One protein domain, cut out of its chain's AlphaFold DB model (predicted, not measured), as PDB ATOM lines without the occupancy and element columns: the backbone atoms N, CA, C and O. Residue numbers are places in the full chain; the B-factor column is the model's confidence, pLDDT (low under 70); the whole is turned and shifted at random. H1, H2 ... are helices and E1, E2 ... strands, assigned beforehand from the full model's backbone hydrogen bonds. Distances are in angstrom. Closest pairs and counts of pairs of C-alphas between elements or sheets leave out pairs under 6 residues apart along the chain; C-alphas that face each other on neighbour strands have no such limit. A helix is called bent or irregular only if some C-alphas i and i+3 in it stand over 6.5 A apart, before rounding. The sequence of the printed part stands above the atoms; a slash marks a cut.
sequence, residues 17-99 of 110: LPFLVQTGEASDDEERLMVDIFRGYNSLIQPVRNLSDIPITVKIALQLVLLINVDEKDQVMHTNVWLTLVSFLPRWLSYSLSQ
ATOM      1  N   LEU A  17     -12.177 -85.073 -43.306       63.59
ATOM      2  CA  LEU A  17     -12.560 -83.896 -42.519       63.59
ATOM      3  C   LEU A  17     -11.378 -82.978 -42.145       63.59
ATOM      4  O   LEU A  17     -11.522 -81.767 -42.324       63.59
ATOM      5  N   PRO A  18     -10.209 -83.478 -41.688       65.44
ATOM      6  CA  PRO A  18      -9.102 -82.596 -41.313       65.44
ATOM      7  C   PRO A  18      -8.409 -81.926 -42.510       65.44
ATOM      8  O   PRO A  18      -7.751 -80.909 -42.327       65.44
ATOM      9  N   PHE A  19      -8.574 -82.441 -43.735       62.00
ATOM     10  CA  PHE A  19      -8.032 -81.809 -44.947       62.00
ATOM     11  C   PHE A  19      -8.946 -80.718 -45.522       62.00
ATOM     12  O   PHE A  19      -8.475 -79.857 -46.261       62.00
ATOM     13  N   LEU A  20     -10.242 -80.738 -45.193       58.31
ATOM     14  CA  LEU A  20     -11.219 -79.760 -45.683       58.31
ATOM     15  C   LEU A  20     -11.364 -78.536 -44.770       58.31
ATOM     16  O   LEU A  20     -11.882 -77.509 -45.206       58.31
ATOM     17  N   VAL A  21     -10.893 -78.616 -43.525       61.25
ATOM     18  CA  VAL A  21     -10.931 -77.503 -42.568       61.25
ATOM     19  C   VAL A  21      -9.561 -76.835 -42.518       61.25
ATOM     20  O   VAL A  21      -8.813 -76.947 -41.554       61.25
ATOM     21  N   GLN A  22      -9.224 -76.115 -43.587       58.94
ATOM     22  CA  GLN A  22      -8.195 -75.085 -43.525       58.94
ATOM     23  C   GLN A  22      -8.870 -73.792 -43.053       58.94
ATOM     24  O   GLN A  22      -9.294 -72.963 -43.856       58.94
ATOM     25  N   THR A  23      -9.032 -73.633 -41.739       57.62
ATOM     26  CA  THR A  23      -9.357 -72.328 -41.151       57.62
ATOM     27  C   THR A  23      -8.143 -71.433 -41.362       57.62
ATOM     28  O   THR A  23      -7.117 -71.607 -40.712       57.62
ATOM     29  N   GLY A  24      -8.211 -70.563 -42.369       55.12
ATOM     30  CA  GLY A  24      -7.109 -69.683 -42.729       55.12
ATOM     31  C   GLY A  24      -6.731 -68.757 -41.573       55.12
ATOM     32  O   GLY A  24      -7.579 -68.041 -41.050       55.12
ATOM     33  N   GLU A  25      -5.442 -68.724 -41.228       58.81
ATOM     34  CA  GLU A  25      -4.873 -67.876 -40.166       58.81
ATOM     35  C   GLU A  25      -4.989 -66.362 -40.425       58.81
ATOM     36  O   GLU A  25      -4.625 -65.555 -39.579       58.81
ATOM     37  N   ALA A  26      -5.526 -65.943 -41.574       57.28
ATOM     38  CA  ALA A  26      -5.757 -64.532 -41.869       57.28
ATOM     39  C   ALA A  26      -6.832 -63.889 -40.965       57.28
ATOM     40  O   ALA A  26      -6.804 -62.678 -40.773       57.28
ATOM     41  N   SER A  27      -7.758 -64.677 -40.405       69.69
ATOM     42  CA  SER A  27      -8.913 -64.149 -39.662       69.69
ATOM     43  C   SER A  27      -8.560 -63.623 -38.263       69.69
ATOM     44  O   SER A  27      -9.052 -62.569 -37.867       69.69
ATOM     45  N   ASP A  28      -7.703 -64.321 -37.512       76.62
ATOM     46  CA  ASP A  28      -7.526 -64.054 -36.073       76.62
ATOM     47  C   ASP A  28      -6.691 -62.792 -35.801       76.62
ATOM     48  O   ASP A  28      -6.999 -61.998 -34.904       76.62
ATOM     49  N   ASP A  29      -5.638 -62.566 -36.592       75.31
ATOM     50  CA  ASP A  29      -4.823 -61.353 -36.487       75.31
ATOM     51  C   ASP A  29      -5.580 -60.111 -36.985       75.31
ATOM     52  O   ASP A  29      -5.427 -59.031 -36.403       75.31
ATOM     53  N   GLU A  30      -6.428 -60.254 -38.013       75.75
ATOM     54  CA  GLU A  30      -7.310 -59.184 -38.497       75.75
ATOM     55  C   GLU A  30      -8.367 -58.822 -37.446       75.75
ATOM     56  O   GLU A  30      -8.573 -57.639 -37.163       75.75
ATOM     57  N   GLU A  31      -8.979 -59.819 -36.805       77.50
ATOM     58  CA  GLU A  31      -9.956 -59.609 -35.737       77.50
ATOM     59  C   GLU A  31      -9.327 -58.898 -34.531       77.50
ATOM     60  O   GLU A  31      -9.870 -57.907 -34.027       77.50
ATOM     61  N   ARG A  32      -8.132 -59.329 -34.101       80.12
ATOM     62  CA  ARG A  32      -7.405 -58.665 -33.007       80.12
ATOM     63  C   ARG A  32      -7.058 -57.221 -33.360       80.12
ATOM     64  O   ARG A  32      -7.242 -56.329 -32.530       80.12
ATOM     65  N   LEU A  33      -6.595 -56.983 -34.587       80.81
ATOM     66  CA  LEU A  33      -6.275 -55.646 -35.075       80.81
ATOM     67  C   LEU A  33      -7.519 -54.751 -35.139       80.81
ATOM     68  O   LEU A  33      -7.458 -53.593 -34.724       80.81
ATOM     69  N   MET A  34      -8.648 -55.276 -35.618       78.38
ATOM     70  CA  MET A  34      -9.920 -54.556 -35.668       78.38
ATOM     71  C   MET A  34     -10.347 -54.128 -34.262       78.38
ATOM     72  O   MET A  34     -10.633 -52.951 -34.025       78.38
ATOM     73  N   VAL A  35     -10.332 -55.061 -33.311       81.25
ATOM     74  CA  VAL A  35     -10.667 -54.773 -31.914       81.25
ATOM     75  C   VAL A  35      -9.714 -53.725 -31.328       81.25
ATOM     76  O   VAL A  35     -10.172 -52.795 -30.663       81.25
ATOM     77  N   ASP A  36      -8.412 -53.809 -31.599       80.69
ATOM     78  CA  ASP A  36      -7.426 -52.855 -31.085       80.69
ATOM     79  C   ASP A  36      -7.508 -51.460 -31.719       80.69
ATOM     80  O   ASP A  36      -7.339 -50.468 -31.007       80.69
ATOM     81  N   ILE A  37      -7.828 -51.347 -33.012       77.88
ATOM     82  CA  ILE A  37      -8.015 -50.053 -33.693       77.88
ATOM     83  C   ILE A  37      -9.279 -49.341 -33.195       77.88
ATOM     84  O   ILE A  37      -9.265 -48.122 -33.004       77.88
ATOM     85  N   PHE A  38     -10.376 -50.076 -32.994       75.19
ATOM     86  CA  PHE A  38     -11.665 -49.478 -32.629       75.19
ATOM     87  C   PHE A  38     -11.870 -49.304 -31.118       75.19
ATOM     88  O   PHE A  38     -12.795 -48.598 -30.702       75.19
ATOM     89  N   ARG A  39     -11.003 -49.877 -30.274       76.69
ATOM     90  CA  ARG A  39     -11.031 -49.675 -28.816       76.69
ATOM     91  C   ARG A  39     -10.892 -48.188 -28.461       76.69
ATOM     92  O   ARG A  39      -9.813 -47.609 -28.524       76.69
ATOM     93  N   GLY A  40     -11.999 -47.578 -28.031       71.94
ATOM     94  CA  GLY A  40     -12.042 -46.173 -27.605       71.94
ATOM     95  C   GLY A  40     -12.170 -45.155 -28.744       71.94
ATOM     96  O   GLY A  40     -12.005 -43.960 -28.501       71.94
ATOM     97  N   TYR A  41     -12.478 -45.595 -29.969       72.12
ATOM     98  CA  TYR A  41     -12.778 -44.693 -31.080       72.12
ATOM     99  C   TYR A  41     -14.159 -44.043 -30.892       72.12
ATOM    100  O   TYR A  41     -15.167 -44.735 -30.761       72.12
ATOM    101  N   ASN A  42     -14.218 -42.708 -30.887       77.75
ATOM    102  CA  ASN A  42     -15.470 -41.952 -30.820       77.75
ATOM    103  C   ASN A  42     -15.796 -41.360 -32.196       77.75
ATOM    104  O   ASN A  42     -15.098 -40.462 -32.664       77.75
ATOM    105  N   SER A  43     -16.878 -41.832 -32.819       74.31
ATOM    106  CA  SER A  43     -17.317 -41.402 -34.154       74.31
ATOM    107  C   SER A  43     -17.820 -39.957 -34.222       74.31
ATOM    108  O   SER A  43     -17.916 -39.397 -35.311       74.31
ATOM    109  N   LEU A  44     -18.136 -39.343 -33.077       72.25
ATOM    110  CA  LEU A  44     -18.641 -37.969 -32.994       72.25
ATOM    111  C   LEU A  44     -17.518 -36.932 -32.871       72.25
ATOM    112  O   LEU A  44     -17.769 -35.735 -33.019       72.25
ATOM    113  N   ILE A  45     -16.289 -37.367 -32.578       71.06
ATOM    114  CA  ILE A  45     -15.143 -36.475 -32.405       71.06
ATOM    115  C   ILE A  45     -14.348 -36.429 -33.707       71.06
ATOM    116  O   ILE A  45     -13.965 -37.454 -34.268       71.06
ATOM    117  N   GLN A  46     -14.068 -35.214 -34.178       72.81
ATOM    118  CA  GLN A  46     -13.223 -35.013 -35.349       72.81
ATOM    119  C   GLN A  46     -11.806 -35.538 -35.058       72.81
ATOM    120  O   GLN A  46     -11.257 -35.231 -33.999       72.81
ATOM    121  N   PRO A  47     -11.181 -36.300 -35.974       66.31
ATOM    122  CA  PRO A  47      -9.900 -36.965 -35.733       66.31
ATOM    123  C   PRO A  47      -8.711 -35.990 -35.836       66.31
ATOM    124  O   PRO A  47      -7.821 -36.153 -36.672       66.31
ATOM    125  N   VAL A  48      -8.684 -34.968 -34.979       67.06
ATOM    126  CA  VAL A  48      -7.642 -33.937 -34.930       67.06
ATOM    127  C   VAL A  48      -6.875 -34.057 -33.617       67.06
ATOM    128  O   VAL A  48      -7.469 -34.129 -32.547       67.06
ATOM    129  N   ARG A  49      -5.537 -34.087 -33.693       66.06
ATOM    130  CA  ARG A  49      -4.676 -34.176 -32.499       66.06
ATOM    131  C   ARG A  49      -4.640 -32.869 -31.700       66.06
ATOM    132  O   ARG A  49      -4.578 -32.936 -30.483       66.06
ATOM    133  N   ASN A  50      -4.715 -31.716 -32.369       66.31
ATOM    134  CA  ASN A  50      -4.779 -30.393 -31.746       66.31
ATOM    135  C   ASN A  50      -5.739 -29.487 -32.524       66.31
ATOM    136  O   ASN A  50      -5.646 -29.404 -33.743       66.31
ATOM    137  N   LEU A  51      -6.603 -28.739 -31.838       65.88
ATOM    138  CA  LEU A  51      -7.531 -27.797 -32.489       65.88
ATOM    139  C   LEU A  51      -6.818 -26.647 -33.228       65.88
ATOM    140  O   LEU A  51      -7.410 -26.012 -34.092       65.88
ATOM    141  N   SER A  52      -5.556 -26.385 -32.881       71.19
ATOM    142  CA  SER A  52      -4.702 -25.371 -33.509       71.19
ATOM    143  C   SER A  52      -3.848 -25.914 -34.661       71.19
ATOM    144  O   SER A  52      -3.124 -25.142 -35.286       71.19
ATOM    145  N   ASP A  53      -3.881 -27.226 -34.912       67.69
ATOM    146  CA  ASP A  53      -3.146 -27.842 -36.016       67.69
ATOM    147  C   ASP A  53      -3.872 -27.663 -37.362       67.69
ATOM    148  O   ASP A  53      -5.052 -27.325 -37.435       67.69
ATOM    149  N   ILE A  54      -3.111 -27.909 -38.431       62.34
ATOM    150  CA  ILE A  54      -3.465 -27.828 -39.859       62.34
ATOM    151  C   ILE A  54      -4.920 -28.281 -40.152       62.34
ATOM    152  O   ILE A  54      -5.334 -29.337 -39.667       62.34
ATOM    153  N   PRO A  55      -5.675 -27.552 -41.002       69.88
ATOM    154  CA  PRO A  55      -7.068 -27.871 -41.321       69.88
ATOM    155  C   PRO A  55      -7.238 -29.254 -41.969       69.88
ATOM    156  O   PRO A  55      -6.384 -29.722 -42.727       69.88
ATOM    157  N   ILE A  56      -8.381 -29.896 -41.702       72.62
ATOM    158  CA  ILE A  56      -8.760 -31.167 -42.330       72.62
ATOM    159  C   ILE A  56      -9.051 -30.911 -43.814       72.62
ATOM    160  O   ILE A  56     -10.091 -30.362 -44.175       72.62
ATOM    161  N   THR A  57      -8.138 -31.328 -44.688       75.12
ATOM    162  CA  THR A  57      -8.339 -31.249 -46.140       75.12
ATOM    163  C   THR A  57      -9.097 -32.476 -46.626       75.12
ATOM    164  O   THR A  57      -8.528 -33.563 -46.710       75.12
ATOM    165  N   VAL A  58     -10.368 -32.304 -46.995       78.56
ATOM    166  CA  VAL A  58     -11.188 -33.377 -47.570       78.56
ATOM    167  C   VAL A  58     -11.083 -33.340 -49.092       78.56
ATOM    168  O   VAL A  58     -11.611 -32.440 -49.742       78.56
ATOM    169  N   LYS A  59     -10.407 -34.332 -49.678       83.12
ATOM    170  CA  LYS A  59     -10.419 -34.539 -51.134       83.12
ATOM    171  C   LYS A  59     -11.602 -35.417 -51.520       83.12
ATOM    172  O   LYS A  59     -11.629 -36.603 -51.179       83.12
ATOM    173  N   ILE A  60     -12.538 -34.820 -52.246       85.75
ATOM    174  CA  ILE A  60     -13.708 -35.490 -52.806       85.75
ATOM    175  C   ILE A  60     -13.460 -35.695 -54.296       85.75
ATOM    176  O   ILE A  60     -13.109 -34.752 -55.005       85.75
ATOM    177  N   ALA A  61     -13.646 -36.925 -54.758       88.88
ATOM    178  CA  ALA A  61     -13.724 -37.254 -56.169       88.88
ATOM    179  C   ALA A  61     -15.125 -37.794 -56.473       88.88
ATOM    180  O   ALA A  61     -15.707 -38.526 -55.670       88.88
ATOM    181  N   LEU A  62     -15.667 -37.418 -57.627       91.19
ATOM    182  CA  LEU A  62     -16.972 -37.862 -58.105       91.19
ATOM    183  C   LEU A  62     -16.790 -38.565 -59.442       91.19
ATOM    184  O   LEU A  62     -16.076 -38.069 -60.314       91.19
ATOM    185  N   GLN A  63     -17.463 -39.697 -59.602       91.88
ATOM    186  CA  GLN A  63     -17.491 -40.441 -60.850       91.88
ATOM    187  C   GLN A  63     -18.935 -40.598 -61.310       91.88
ATOM    188  O   GLN A  63     -19.715 -41.332 -60.705       91.88
ATOM    189  N   LEU A  64     -19.293 -39.888 -62.381       92.12
ATOM    190  CA  LEU A  64     -20.602 -40.019 -63.008       92.12
ATOM    191  C   LEU A  64     -20.704 -41.392 -63.676       92.12
ATOM    192  O   LEU A  64     -19.862 -41.755 -64.495       92.12
ATOM    193  N   VAL A  65     -21.749 -42.134 -63.324       91.25
ATOM    194  CA  VAL A  65     -22.062 -43.430 -63.930       91.25
ATOM    195  C   VAL A  65     -23.054 -43.238 -65.064       91.25
ATOM    196  O   VAL A  65     -22.820 -43.693 -66.178       91.25
ATOM    197  N   LEU A  66     -24.170 -42.567 -64.773       89.62
ATOM    198  CA  LEU A  66     -25.271 -42.393 -65.713       89.62
ATOM    199  C   LEU A  66     -26.087 -41.140 -65.382       89.62
ATOM    200  O   LEU A  66     -26.244 -40.781 -64.215       89.62
ATOM    201  N   LEU A  67     -26.662 -40.518 -66.409       89.00
ATOM    202  CA  LEU A  67     -27.671 -39.470 -66.288       89.00
ATOM    203  C   LEU A  67     -29.050 -40.085 -66.567       89.00
ATOM    204  O   LEU A  67     -29.302 -40.577 -67.662       89.00
ATOM    205  N   ILE A  68     -29.891 -40.140 -65.532       90.38
ATOM    206  CA  ILE A  68     -31.144 -40.910 -65.505       90.38
ATOM    207  C   ILE A  68     -32.298 -40.086 -66.071       90.38
ATOM    208  O   ILE A  68     -33.107 -40.611 -66.832       90.38
ATOM    209  N   ASN A  69     -32.394 -38.813 -65.689       89.00
ATOM    210  CA  ASN A  69     -33.436 -37.920 -66.183       89.00
ATOM    211  C   ASN A  69     -33.002 -36.452 -66.074       89.00
ATOM    212  O   ASN A  69     -32.240 -36.099 -65.170       89.00
ATOM    213  N   VAL A  70     -33.515 -35.613 -66.970       91.75
ATOM    214  CA  VAL A  70     -33.348 -34.156 -66.968       91.75
ATOM    215  C   VAL A  70     -34.724 -33.542 -67.150       91.75
ATOM    216  O   VAL A  70     -35.361 -33.737 -68.182       91.75
ATOM    217  N   ASP A  71     -35.172 -32.805 -66.142       90.56
ATOM    218  CA  ASP A  71     -36.361 -31.974 -66.230       90.56
ATOM    219  C   ASP A  71     -35.936 -30.534 -66.520       90.56
ATOM    220  O   ASP A  71     -35.366 -29.851 -65.671       90.56
ATOM    221  N   GLU A  72     -36.180 -30.074 -67.743       91.69
ATOM    222  CA  GLU A  72     -35.829 -28.719 -68.182       91.69
ATOM    223  C   GLU A  72     -36.804 -27.660 -67.655       91.69
ATOM    224  O   GLU A  72     -36.445 -26.486 -67.536       91.69
ATOM    225  N   LYS A  73     -38.036 -28.068 -67.334       93.00
ATOM    226  CA  LYS A  73     -39.067 -27.184 -66.785       93.00
ATOM    227  C   LYS A  73     -38.808 -26.901 -65.313       93.00
ATOM    228  O   LYS A  73     -38.853 -25.736 -64.921       93.00
ATOM    229  N   ASP A  74     -38.481 -27.939 -64.548       91.56
ATOM    230  CA  ASP A  74     -38.184 -27.831 -63.116       91.56
ATOM    231  C   ASP A  74     -36.677 -27.667 -62.821       91.56
ATOM    232  O   ASP A  74     -36.287 -27.444 -61.677       91.56
ATOM    233  N   GLN A  75     -35.821 -27.717 -63.850       92.12
ATOM    234  CA  GLN A  75     -34.352 -27.599 -63.779       92.12
ATOM    235  C   GLN A  75     -33.687 -28.619 -62.843       92.12
ATOM    236  O   GLN A  75     -32.679 -28.333 -62.190       92.12
ATOM    237  N   VAL A  76     -34.233 -29.833 -62.790       93.19
ATOM    238  CA  VAL A  76     -33.711 -30.917 -61.951       93.19
ATOM    239  C   VAL A  76     -33.069 -31.987 -62.821       93.19
ATOM    240  O   VAL A  76     -33.653 -32.465 -63.788       93.19
ATOM    241  N   MET A  77     -31.861 -32.407 -62.444       93.75
ATOM    242  CA  MET A  77     -31.187 -33.548 -63.059       93.75
ATOM    243  C   MET A  77     -31.036 -34.683 -62.053       93.75
ATOM    244  O   MET A  77     -30.494 -34.498 -60.963       93.75
ATOM    245  N   HIS A  78     -31.466 -35.878 -62.448       93.75
ATOM    246  CA  HIS A  78     -31.259 -37.108 -61.697       93.75
ATOM    247  C   HIS A  78     -30.065 -37.860 -62.288       93.75
ATOM    248  O   HIS A  78     -30.104 -38.295 -63.440       93.75
ATOM    249  N   THR A  79     -28.996 -38.032 -61.509       95.00
ATOM    250  CA  THR A  79     -27.772 -38.725 -61.938       95.00
ATOM    251  C   THR A  79     -27.381 -39.815 -60.945       95.00
ATOM    252  O   THR A  79     -27.597 -39.691 -59.741       95.00
ATOM    253  N   ASN A  80     -26.808 -40.902 -61.459       94.69
ATOM    254  CA  ASN A  80     -26.133 -41.914 -60.657       94.69
ATOM    255  C   ASN A  80     -24.637 -41.588 -60.627       94.69
ATOM    256  O   ASN A  80     -23.995 -41.495 -61.679       94.69
ATOM    257  N   VAL A  81     -24.094 -41.398 -59.429       93.50
ATOM    258  CA  VAL A  81     -22.713 -40.968 -59.206       93.50
ATOM    259  C   VAL A  81     -22.119 -41.780 -58.059       93.50
ATOM    260  O   VAL A  81     -22.755 -41.944 -57.019       93.50
ATOM    261  N   TRP A  82     -20.877 -42.234 -58.222       93.25
ATOM    262  CA  TRP A  82     -20.068 -42.741 -57.115       93.25
ATOM    263  C   TRP A  82     -19.275 -41.602 -56.483       93.25
ATOM    264  O   TRP A  82     -18.609 -40.831 -57.182       93.25
ATOM    265  N   LEU A  83     -19.331 -41.511 -55.155       90.12
ATOM    266  CA  LEU A  83     -18.559 -40.551 -54.375       90.12
ATOM    267  C   LEU A  83     -17.386 -41.263 -53.708       90.12
ATOM    268  O   LEU A  83     -17.573 -42.184 -52.916       90.12
ATOM    269  N   THR A  84     -16.175 -40.797 -54.004       87.94
ATOM    270  CA  THR A  84     -14.936 -41.345 -53.454       87.94
ATOM    271  C   THR A  84     -14.280 -40.312 -52.546       87.94
ATOM    272  O   THR A  84     -13.867 -39.236 -52.985       87.94
ATOM    273  N   LEU A  85     -14.148 -40.654 -51.265       82.62
ATOM    274  CA  LEU A  85     -13.419 -39.862 -50.274       82.62
ATOM    275  C   LEU A  85     -11.973 -40.354 -50.198       82.62
ATOM    276  O   LEU A  85     -11.663 -41.326 -49.517       82.62
ATOM    277  N   VAL A  86     -11.072 -39.673 -50.908       70.19
ATOM    278  CA  VAL A  86      -9.692 -40.155 -51.118       70.19
ATOM    279  C   VAL A  86      -8.799 -39.954 -49.886       70.19
ATOM    280  O   VAL A  86      -7.789 -40.628 -49.728       70.19
ATOM    281  N   SER A  87      -9.136 -39.016 -48.999       65.75
ATOM    282  CA  SER A  87      -8.237 -38.590 -47.905       65.75
ATOM    283  C   SER A  87      -8.931 -38.474 -46.553       65.75
ATOM    284  O   SER A  87      -8.617 -37.599 -45.755       65.75
ATOM    285  N   PHE A  88      -9.874 -39.374 -46.280       66.06
ATOM    286  CA  PHE A  88     -10.550 -39.405 -44.982       66.06
ATOM    287  C   PHE A  88      -9.695 -40.032 -43.866       66.06
ATOM    288  O   PHE A  88      -9.975 -39.825 -42.687       66.06
ATOM    289  N   LEU A  89      -8.642 -40.788 -44.209       67.44
ATOM    290  CA  LEU A  89      -7.831 -41.444 -43.188       67.44
ATOM    291  C   LEU A  89      -7.082 -40.419 -42.326       67.44
ATOM    292  O   LEU A  89      -6.416 -39.526 -42.862       67.44
ATOM    293  N   PRO A  90      -7.119 -40.567 -40.990       67.88
ATOM    294  CA  PRO A  90      -6.331 -39.726 -40.114       67.88
ATOM    295  C   PRO A  90      -4.839 -39.903 -40.398       67.88
ATOM    296  O   PRO A  90      -4.334 -41.024 -40.456       67.88
ATOM    297  N   ARG A  91      -4.096 -38.795 -40.485       68.06
ATOM    298  CA  ARG A  91      -2.651 -38.808 -40.773       68.06
ATOM    299  C   ARG A  91      -1.849 -39.720 -39.831       68.06
ATOM    300  O   ARG A  91      -0.850 -40.310 -40.228       68.06
ATOM    301  N   TRP A  92      -2.276 -39.843 -38.576       63.41
ATOM    302  CA  TRP A  92      -1.620 -40.721 -37.610       63.41
ATOM    303  C   TRP A  92      -1.718 -42.204 -37.967       63.41
ATOM    304  O   TRP A  92      -0.763 -42.939 -37.729       63.41
ATOM    305  N   LEU A  93      -2.828 -42.624 -38.573       69.12
ATOM    306  CA  LEU A  93      -3.001 -43.992 -39.036       69.12
ATOM    307  C   LEU A  93      -2.052 -44.268 -40.206       69.12
ATOM    308  O   LEU A  93      -1.385 -45.297 -40.224       69.12
ATOM    309  N   SER A  94      -1.879 -43.300 -41.114       70.06
ATOM    310  CA  SER A  94      -0.899 -43.390 -42.205       70.06
ATOM    311  C   SER A  94       0.539 -43.547 -41.696       70.06
ATOM    312  O   SER A  94       1.291 -44.360 -42.229       70.06
ATOM    313  N   TYR A  95       0.923 -42.815 -40.645       66.25
ATOM    314  CA  TYR A  95       2.250 -42.962 -40.040       66.25
ATOM    315  C   TYR A  95       2.441 -44.321 -39.356       66.25
ATOM    316  O   TYR A  95       3.508 -44.911 -39.491       66.25
ATOM    317  N   SER A  96       1.419 -44.835 -38.663       68.75
ATOM    318  CA  SER A  96       1.490 -46.144 -37.998       68.75
ATOM    319  C   SER A  96       1.658 -47.285 -39.002       68.75
ATOM    320  O   SER A  96       2.491 -48.166 -38.802       68.75
ATOM    321  N   LEU A  97       0.914 -47.244 -40.111       68.19
ATOM    322  CA  LEU A  97       0.996 -48.257 -41.167       68.19
ATOM    323  C   LEU A  97       2.339 -48.202 -41.911       68.19
ATOM    324  O   LEU A  97       2.894 -49.238 -42.262       68.19
ATOM    325  N   SER A  98       2.911 -47.005 -42.080       75.00
ATOM    326  CA  SER A  98       4.235 -46.827 -42.691       75.00
ATOM    327  C   SER A  98       5.384 -47.409 -41.860       75.00
ATOM    328  O   SER A  98       6.458 -47.632 -42.412       75.00
ATOM    329  N   GLN A  99       5.202 -47.610 -40.551       72.31
ATOM    330  CA  GLN A  99       6.255 -48.084 -39.646       72.31
ATOM    331  C   GLN A  99       6.212 -49.597 -39.397       72.31
ATOM    332  O   GLN A  99       7.023 -50.106 -38.627       72.31
TER     333      GLN A  99
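Overview. This is residues 17 to 99 of the 110 residues of the protein "Neur_chan_LBD domain-containing protein" of Steinernema glaseri (UniProt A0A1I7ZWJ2). This is a sprawling, open V: a long, bent two-stranded hairpin of E1 and E2 makes one arm, and the helical stretch with H1 and H2 makes the other. A long link, residues 39 to 59, winds through the base between the arms, and the short helix H3 follows E2 near that base; no helix packs on another. The printed part has 83 residues with three named helices and two named strands, in the order H1, H2, E1, E2, H3, and the sheet is antiparallel, in the order E1 - E2. The class is mixed, helices and strands. The whole is extended, with a radius of gyration of the C-alphas of 21.5 A, and flat, with spans of 66 by 52 by 23 A.

Arrangement. The sheet pairs E1, residues 60 to 71, with E2, residues 76 to 85, as an antiparallel hairpin with 164 degrees between their directions. C-alphas 60 and 85 face each other at 5.1 A, and so do C-alphas 71 and 76 at 5.1 A. N 63 and O 82 are within hydrogen-bond range at 2.9 A, and so are N 78 and O 69 at 2.8 A. E1 bends by 80 degrees at residue 68, and E2 bends by 65 degrees at residue 80. H3, residues 91 to 98, is apart from E1. H2, residues 26 to 38, is apart from E2 and from H3. H1, residues 17 to 20, is apart from H2, H3, E1 and E2. Each O i to N i+4 pair is within hydrogen-bond range in H3, and 8 of 9 are in H2; H1 is too short for such a pair.

Along the chain. E1 is 26.6 A long from first to last C-alpha and begins with C-alpha 60 at (-13.708, -35.490, -52.806). E2 is 25.1 A long. H2 is 18.6 A long, and it is neither bent nor irregular, but only just: C-alphas 26 and 29 are 6.3 A apart. H1 is 5.4 A long and begins with C-alpha 17 at (-12.560, -83.896, -42.519). H3 is 10.7 A long and ends with C-alpha 98 at (4.235, -46.827, -42.691).

Size, cuts and confidence. The two C-alphas farthest apart, those of Pro 18 and Lys 73, are 68.0 A apart. The printed part has no cut. The link from H2 to E1 is long, with 21 residues, and the other three links are tight. Residues 17 to 36, 38 to 45, 50 to 55, 71 to 76 and 94 to 99 stand free. The mean pLDDT of the printed part is 76.6, and 29 residues are under 70: residues 17 to 27, 47 to 51, 53 to 55, 87 to 93 and 95 to 97.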